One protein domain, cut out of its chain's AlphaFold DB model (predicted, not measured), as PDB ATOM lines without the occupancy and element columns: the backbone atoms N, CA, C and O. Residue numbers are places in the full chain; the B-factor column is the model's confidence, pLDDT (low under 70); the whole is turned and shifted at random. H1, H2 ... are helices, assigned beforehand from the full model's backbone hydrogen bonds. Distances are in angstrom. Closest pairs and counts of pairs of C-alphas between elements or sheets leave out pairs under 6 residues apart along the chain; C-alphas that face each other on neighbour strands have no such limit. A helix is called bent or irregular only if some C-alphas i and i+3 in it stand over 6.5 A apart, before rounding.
ATOM      1  N   PRO A  56      22.823   9.278  66.853       73.12
ATOM      2  CA  PRO A  56      23.170  10.391  67.722       73.12
ATOM      3  C   PRO A  56      21.915  11.181  68.098       73.12
ATOM      4  O   PRO A  56      21.282  11.842  67.268       73.12
ATOM      5  N   TYR A  57      21.515  11.085  69.366       77.06
ATOM      6  CA  TYR A  57      20.353  11.796  69.897       77.06
ATOM      7  C   TYR A  57      20.614  13.303  69.980       77.06
ATOM      8  O   TYR A  57      19.672  14.070  70.180       77.06
ATOM      9  N   GLU A  58      21.859  13.747  69.773       80.81
ATOM     10  CA  GLU A  58      22.216  15.160  69.696       80.81
ATOM     11  C   GLU A  58      21.442  15.885  68.588       80.81
ATOM     12  O   GLU A  58      21.135  17.063  68.752       80.81
ATOM     13  N   TYR A  59      21.059  15.204  67.498       84.06
ATOM     14  CA  TYR A  59      20.302  15.818  66.397       84.06
ATOM     15  C   TYR A  59      18.818  16.045  66.704       84.06
ATOM     16  O   TYR A  59      18.171  16.891  66.080       84.06
ATOM     17  N   PHE A  60      18.266  15.321  67.675       84.94
ATOM     18  CA  PHE A  60      16.837  15.358  67.971       84.94
ATOM     19  C   PHE A  60      16.369  16.721  68.532       84.94
ATOM     20  O   PHE A  60      15.393  17.265  68.006       84.94
ATOM     21  N   PRO A  61      17.065  17.351  69.502       86.94
ATOM     22  CA  PRO A  61      16.748  18.711  69.937       86.94
ATOM     23  C   PRO A  61      16.795  19.746  68.808       86.94
ATOM     24  O   PRO A  61      15.912  20.600  68.732       86.94
ATOM     25  N   TYR A  62      17.776  19.660  67.900       86.62
ATOM     26  CA  TYR A  62      17.875  20.598  66.775       86.62
ATOM     27  C   TYR A  62      16.669  20.491  65.840       86.62
ATOM     28  O   TYR A  62      16.162  21.514  65.384       86.62
ATOM     29  N   LEU A  63      16.163  19.277  65.600       88.75
ATOM     30  CA  LEU A  63      14.965  19.068  64.789       88.75
ATOM     31  C   LEU A  63      13.717  19.690  65.436       88.75
ATOM     32  O   LEU A  63      12.930  20.339  64.746       88.75
ATOM     33  N   ILE A  64      13.549  19.542  66.754       89.44
ATOM     34  CA  ILE A  64      12.428  20.156  67.488       89.44
ATOM     35  C   ILE A  64      12.487  21.681  67.372       89.44
ATOM     36  O   ILE A  64      11.481  22.315  67.046       89.44
ATOM     37  N   ILE A  65      13.666  22.263  67.604       88.44
ATOM     38  CA  ILE A  65      13.883  23.707  67.482       88.44
ATOM     39  C   ILE A  65      13.548  24.158  66.057       88.44
ATOM     40  O   ILE A  65      12.786  25.105  65.876       88.44
ATOM     41  N   TYR A  66      14.045  23.447  65.045       93.31
ATOM     42  CA  TYR A  66      13.787  23.763  63.643       93.31
ATOM     43  C   TYR A  66      12.286  23.802  63.313       93.31
ATOM     44  O   TYR A  66      11.808  24.771  62.721       93.31
ATOM     45  N   ILE A  67      11.522  22.791  63.741       94.75
ATOM     46  CA  ILE A  67      10.070  22.735  63.518       94.75
ATOM     47  C   ILE A  67       9.362  23.892  64.233       94.75
ATOM     48  O   ILE A  67       8.510  24.552  63.636       94.75
ATOM     49  N   ALA A  68       9.731  24.177  65.485       89.88
ATOM     50  CA  ALA A  68       9.153  25.288  66.238       89.88
ATOM     51  C   ALA A  68       9.387  26.635  65.528       89.88
ATOM     52  O   ALA A  68       8.451  27.420  65.359       89.88
ATOM     53  N   TYR A  69      10.607  26.875  65.040       91.25
ATOM     54  CA  TYR A  69      10.932  28.088  64.286       91.25
ATOM     55  C   TYR A  69      10.213  28.170  62.940       91.25
ATOM     56  O   TYR A  69       9.814  29.265  62.548       91.25
ATOM     57  N   ALA A  70       9.991  27.048  62.248       94.38
ATOM     58  CA  ALA A  70       9.222  27.041  61.005       94.38
ATOM     59  C   ALA A  70       7.783  27.538  61.232       94.38
ATOM     60  O   ALA A  70       7.296  28.387  60.482       94.38
ATOM     61  N   VAL A  71       7.125  27.079  62.304       94.69
ATOM     62  CA  VAL A  71       5.773  27.535  62.672       94.69
ATOM     63  C   VAL A  71       5.771  29.026  63.016       94.69
ATOM     64  O   VAL A  71       4.938  29.772  62.499       94.69
ATOM     65  N   VAL A  72       6.728  29.484  63.832       92.12
ATOM     66  CA  VAL A  72       6.870  30.913  64.164       92.12
ATOM     67  C   VAL A  72       7.091  31.751  62.903       92.12
ATOM     68  O   VAL A  72       6.453  32.789  62.743       92.12
ATOM     69  N   GLY A  73       7.932  31.287  61.978       94.44
ATOM     70  CA  GLY A  73       8.199  31.957  60.708       94.44
ATOM     71  C   GLY A  73       6.940  32.152  59.864       94.44
ATOM     72  O   GLY A  73       6.721  33.247  59.348       94.44
ATOM     73  N   VAL A  74       6.070  31.138  59.784       95.94
ATOM     74  CA  VAL A  74       4.777  31.248  59.085       95.94
ATOM     75  C   VAL A  74       3.880  32.301  59.742       95.94
ATOM     76  O   VAL A  74       3.312  33.141  59.043       95.94
ATOM     77  N   VAL A  75       3.787  32.309  61.074       94.06
ATOM     78  CA  VAL A  75       2.979  33.298  61.811       94.06
ATOM     79  C   VAL A  75       3.508  34.720  61.595       94.06
ATOM     80  O   VAL A  75       2.723  35.631  61.324       94.06
ATOM     81  N   VAL A  76       4.828  34.919  61.665       94.25
ATOM     82  CA  VAL A  76       5.482  36.213  61.395       94.25
ATOM     83  C   VAL A  76       5.241  36.658  59.957       94.25
ATOM     84  O   VAL A  76       4.909  37.820  59.728       94.25
ATOM     85  N   PHE A  77       5.356  35.748  58.991       96.56
ATOM     86  CA  PHE A  77       5.127  36.052  57.583       96.56
ATOM     87  C   PHE A  77       3.689  36.518  57.322       96.56
ATOM     88  O   PHE A  77       3.489  37.576  56.727       96.56
ATOM     89  N   ILE A  78       2.691  35.783  57.826       95.31
ATOM     90  CA  ILE A  78       1.274  36.166  57.711       95.31
ATOM     91  C   ILE A  78       1.030  37.517  58.391       95.31
ATOM     92  O   ILE A  78       0.406  38.400  57.806       95.31
ATOM     93  N   SER A  79       1.571  37.709  59.596       94.38
ATOM     94  CA  SER A  79       1.432  38.970  60.334       94.38
ATOM     95  C   SER A  79       2.043  40.152  59.573       94.38
ATOM     96  O   SER A  79       1.466  41.236  59.563       94.38
ATOM     97  N   SER A  80       3.177  39.940  58.899       94.00
ATOM     98  CA  SER A  80       3.829  40.943  58.051       94.00
ATOM     99  C   SER A  80       2.959  41.325  56.850       94.00
ATOM    100  O   SER A  80       2.753  42.510  56.596       94.00
ATOM    101  N   MET A  81       2.367  40.340  56.162       96.38
ATOM    102  CA  MET A  81       1.421  40.605  55.068       96.38
ATOM    103  C   MET A  81       0.208  41.413  55.553       96.38
ATOM    104  O   MET A  81      -0.162  42.403  54.925       96.38
ATOM    105  N   MET A  82      -0.358  41.068  56.716       94.50
ATOM    106  CA  MET A  82      -1.478  41.816  57.304       94.50
ATOM    107  C   MET A  82      -1.108  43.257  57.674       94.50
ATOM    108  O   MET A  82      -1.934  44.153  57.533       94.50
ATOM    109  N   LEU A  83       0.120  43.493  58.141       94.94
ATOM    110  CA  LEU A  83       0.629  44.828  58.471       94.94
ATOM    111  C   LEU A  83       0.731  45.736  57.239       94.94
ATOM    112  O   LEU A  83       0.464  46.931  57.346       94.94
ATOM    113  N   ILE A  84       1.092  45.168  56.085       95.50
ATOM    114  CA  ILE A  84       1.156  45.897  54.810       95.50
ATOM    115  C   ILE A  84      -0.250  46.318  54.363       95.50
ATOM    116  O   ILE A  84      -0.435  47.445  53.911       95.50
ATOM    117  N   GLU A  85      -1.241  45.436  54.502       95.06
ATOM    118  CA  GLU A  85      -2.624  45.717  54.093       95.06
ATOM    119  C   GLU A  85      -3.372  46.621  55.086       95.06
ATOM    120  O   GLU A  85      -4.159  47.482  54.688       95.06
ATOM    121  N   MET A  86      -3.148  46.428  56.387       95.12
ATOM    122  CA  MET A  86      -3.901  47.065  57.469       95.12
ATOM    123  C   MET A  86      -2.959  47.546  58.584       95.12
ATOM    124  O   MET A  86      -2.875  46.927  59.652       95.12
ATOM    125  N   PRO A  87      -2.283  48.695  58.398       92.06
ATOM    126  CA  PRO A  87      -1.253  49.161  59.328       92.06
ATOM    127  C   PRO A  87      -1.795  49.490  60.727       92.06
ATOM    128  O   PRO A  87      -1.068  49.394  61.709       92.06
ATOM    129  N   TYR A  88      -3.086  49.808  60.861       94.19
ATOM    130  CA  TYR A  88      -3.719  50.089  62.156       94.19
ATOM    131  C   TYR A  88      -3.835  48.853  63.074       94.19
ATOM    132  O   TYR A  88      -4.149  48.992  64.254       94.19
ATOM    133  N   ILE A  89      -3.595  47.638  62.563       94.69
ATOM    134  CA  ILE A  89      -3.592  46.394  63.359       94.69
ATOM    135  C   ILE A  89      -2.224  46.168  64.040       94.69
ATOM    136  O   ILE A  89      -2.105  45.286  64.895       94.69
ATOM    137  N   ALA A  90      -1.213  46.991  63.728       93.50
ATOM    138  CA  ALA A  90       0.152  46.878  64.248       93.50
ATOM    139  C   ALA A  90       0.205  46.671  65.768       93.50
ATOM    140  O   ALA A  90       0.846  45.728  66.229       93.50
ATOM    141  N   ASP A  91      -0.533  47.479  66.534       94.19
ATOM    142  CA  ASP A  91      -0.533  47.409  67.999       94.19
ATOM    143  C   ASP A  91      -1.008  46.044  68.510       94.19
ATOM    144  O   ASP A  91      -0.420  45.472  69.428       94.19
ATOM    145  N   ARG A  92      -2.040  45.465  67.883       93.81
ATOM    146  CA  ARG A  92      -2.575  44.149  68.267       93.81
ATOM    147  C   ARG A  92      -1.576  43.038  67.969       93.81
ATOM    148  O   ARG A  92      -1.380  42.156  68.802       93.81
ATOM    149  N   ILE A  93      -0.936  43.094  66.801       93.50
ATOM    150  CA  ILE A  93       0.099  42.135  66.399       93.50
ATOM    151  C   ILE A  93       1.286  42.210  67.365       93.50
ATOM    152  O   ILE A  93       1.763  41.180  67.837       93.50
ATOM    153  N   LEU A  94       1.718  43.421  67.716       93.75
ATOM    154  CA  LEU A  94       2.834  43.649  68.629       93.75
ATOM    155  C   LEU A  94       2.515  43.127  70.037       93.75
ATOM    156  O   LEU A  94       3.355  42.454  70.632       93.75
ATOM    157  N   ILE A  95       1.290  43.329  70.537       95.25
ATOM    158  CA  ILE A  95       0.838  42.752  71.816       95.25
ATOM    159  C   ILE A  95       0.891  41.218  71.780       95.25
ATOM    160  O   ILE A  95       1.411  40.600  72.713       95.25
ATOM    161  N   VAL A  96       0.395  40.593  70.707       93.44
ATOM    162  CA  VAL A  96       0.435  39.130  70.546       93.44
ATOM    163  C   VAL A  96       1.878  38.622  70.542       93.44
ATOM    164  O   VAL A  96       2.205  37.750  71.347       93.44
ATOM    165  N   PHE A  97       2.767  39.195  69.727       93.81
ATOM    166  CA  PHE A  97       4.179  38.797  69.720       93.81
ATOM    167  C   PHE A  97       4.863  39.040  71.065       93.81
ATOM    168  O   PHE A  97       5.562  38.154  71.551       93.81
ATOM    169  N   GLY A  98       4.607  40.182  71.706       94.00
ATOM    170  CA  GLY A  98       5.148  40.503  73.025       94.00
ATOM    171  C   GLY A  98       4.743  39.468  74.075       94.00
ATOM    172  O   GLY A  98       5.601  38.924  74.771       94.00
ATOM    173  N   SER A  99       3.452  39.125  74.146       95.00
ATOM    174  CA  SER A  99       2.954  38.078  75.051       95.00
ATOM    175  C   SER A  99       3.571  36.704  74.770       95.00
ATOM    176  O   SER A  99       3.940  35.996  75.708       95.00
ATOM    177  N   LEU A 100       3.759  36.348  73.495       92.06
ATOM    178  CA  LEU A 100       4.360  35.079  73.095       92.06
ATOM    179  C   LEU A 100       5.847  35.018  73.469       92.06
ATOM    180  O   LEU A 100       6.309  33.993  73.967       92.06
ATOM    181  N   THR A 101       6.586  36.120  73.309       92.19
ATOM    182  CA  THR A 101       7.988  36.225  73.743       92.19
ATOM    183  C   THR A 101       8.119  36.101  75.260       92.19
ATOM    184  O   THR A 101       8.968  35.347  75.735       92.19
ATOM    185  N   ILE A 102       7.260  36.781  76.028       95.62
ATOM    186  CA  ILE A 102       7.253  36.680  77.496       95.62
ATOM    187  C   ILE A 102       6.920  35.246  77.934       95.62
ATOM    188  O   ILE A 102       7.604  34.694  78.796       95.62
ATOM    189  N   GLY A 103       5.919  34.617  77.310       93.25
ATOM    190  CA  GLY A 103       5.539  33.232  77.592       93.25
ATOM    191  C   GLY A 103       6.662  32.239  77.287       93.25
ATOM    192  O   GLY A 103       6.993  31.403  78.128       93.25
ATOM    193  N   ALA A 104       7.305  32.368  76.124       88.94
ATOM    194  CA  ALA A 104       8.442  31.533  75.743       88.94
ATOM    195  C   ALA A 104       9.628  31.706  76.704       88.94
ATOM    196  O   ALA A 104      10.245  30.719  77.106       88.94
ATOM    197  N   PHE A 105       9.916  32.942  77.122       92.12
ATOM    198  CA  PHE A 105      10.965  33.229  78.096       92.12
ATOM    199  C   PHE A 105      10.671  32.586  79.457       92.12
ATOM    200  O   PHE A 105      11.542  31.934  80.033       92.12
ATOM    201  N   PHE A 106       9.435  32.702  79.947       93.38
ATOM    202  CA  PHE A 106       9.023  32.113  81.220       93.38
ATOM    203  C   PHE A 106       9.104  30.580  81.208       93.38
ATOM    204  O   PHE A 106       9.650  29.983  82.136       93.38
ATOM    205  N   ILE A 107       8.637  29.942  80.129       88.44
ATOM    206  CA  ILE A 107       8.776  28.492  79.938       88.44
ATOM    207  C   ILE A 107      10.259  28.105  79.889       88.44
ATOM    208  O   ILE A 107      10.665  27.155  80.550       88.44
ATOM    209  N   GLY A 108      11.091  28.862  79.168       86.19
ATOM    210  CA  GLY A 108      12.535  28.628  79.103       86.19
ATOM    211  C   GLY A 108      13.219  28.665  80.473       86.19
ATOM    212  O   GLY A 108      14.085  27.832  80.748       86.19
ATOM    213  N   LEU A 109      12.797  29.572  81.359       89.62
ATOM    214  CA  LEU A 109      13.287  29.620  82.738       89.62
ATOM    215  C   LEU A 109      12.876  28.379  83.542       89.62
ATOM    216  O   LEU A 109      13.722  27.819  84.234       89.62
ATOM    217  N   GLN A 110      11.630  27.911  83.415       86.62
ATOM    218  CA  GLN A 110      11.175  26.686  84.090       86.62
ATOM    219  C   GLN A 110      11.886  25.431  83.567       86.62
ATOM    220  O   GLN A 110      12.247  24.544  84.337       86.62
ATOM    221  N   LEU A 111      12.138  25.363  82.257       81.25
ATOM    222  CA  LEU A 111      12.821  24.226  81.638       81.25
ATOM    223  C   LEU A 111      14.287  24.105  82.083       81.25
ATOM    224  O   LEU A 111      14.838  23.007  82.053       81.25
ATOM    225  N   ARG A 112      14.920  25.197  82.532       71.50
ATOM    226  CA  ARG A 112      16.298  25.185  83.056       71.50
ATOM    227  C   ARG A 112      16.446  24.321  84.315       71.50
ATOM    228  O   ARG A 112      17.544  23.847  84.598       71.50
ATOM    229  N   GLU A 113      15.357  24.100  85.048       71.31
ATOM    230  CA  GLU A 113      15.341  23.254  86.246       71.31
ATOM    231  C   GLU A 113      15.179  21.758  85.928       71.31
ATOM    232  O   GLU A 113      15.402  20.909  86.796       71.31
ATOM    233  N   LEU A 114      14.859  21.396  84.677       69.88
ATOM    234  CA  LEU A 114      14.830  19.998  84.253       69.88
ATOM    235  C   LEU A 114      16.259  19.461  84.197       69.88
ATOM    236  O   LEU A 114      17.010  19.691  83.250       69.88
TER     237      LEU A 114
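What this domain is: This is residues 56 to 114 of the 130 residues of an uncharacterized protein of Nitrososphaeria archaeon (UniProt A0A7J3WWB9). A long helix, H1, is followed by a second, H2, that folds back in a narrow V-shaped hairpin, closed at the tight turn and open toward both printed ends. The printed part has 59 residues, with two named helices, H1 then H2, and no named strand; it is all helix. It is loose, with a radius of gyration of the C-alphas of 15.0 A, and spans 46 by 23 by 7 A.

Where its parts are: Find C-alpha 59 at (20.302, 15.818, 66.397); from there H1 runs 39.6 A to residue 85. H2, residues 87 to 111, runs 36.3 A to C-alpha 111 at (12.821, 24.226, 81.638). H2 is irregular: C-alphas 88 and 91 are 7.2 A apart.

How they stand to each other: Look at the closest C-alphas of the helical hairpin, Leu 83 and Ala 90, 6.1 A apart: here H1 touches H2, with residues 79 to 83 alone meeting 89 to 93. They run opposite ways at a shallow tilt of 17 degrees. Every O i to N i+4 pair is within hydrogen-bond range in H1, and 19 of 21 in H2.

The domain as a whole: The farthest C-alphas, Pro 56 and Tyr 88, are 48.3 A apart. Residues 56 to 74 and 98 to 114 stand free. The printed part has no cut; residue 114 is under 70 in pLDDT.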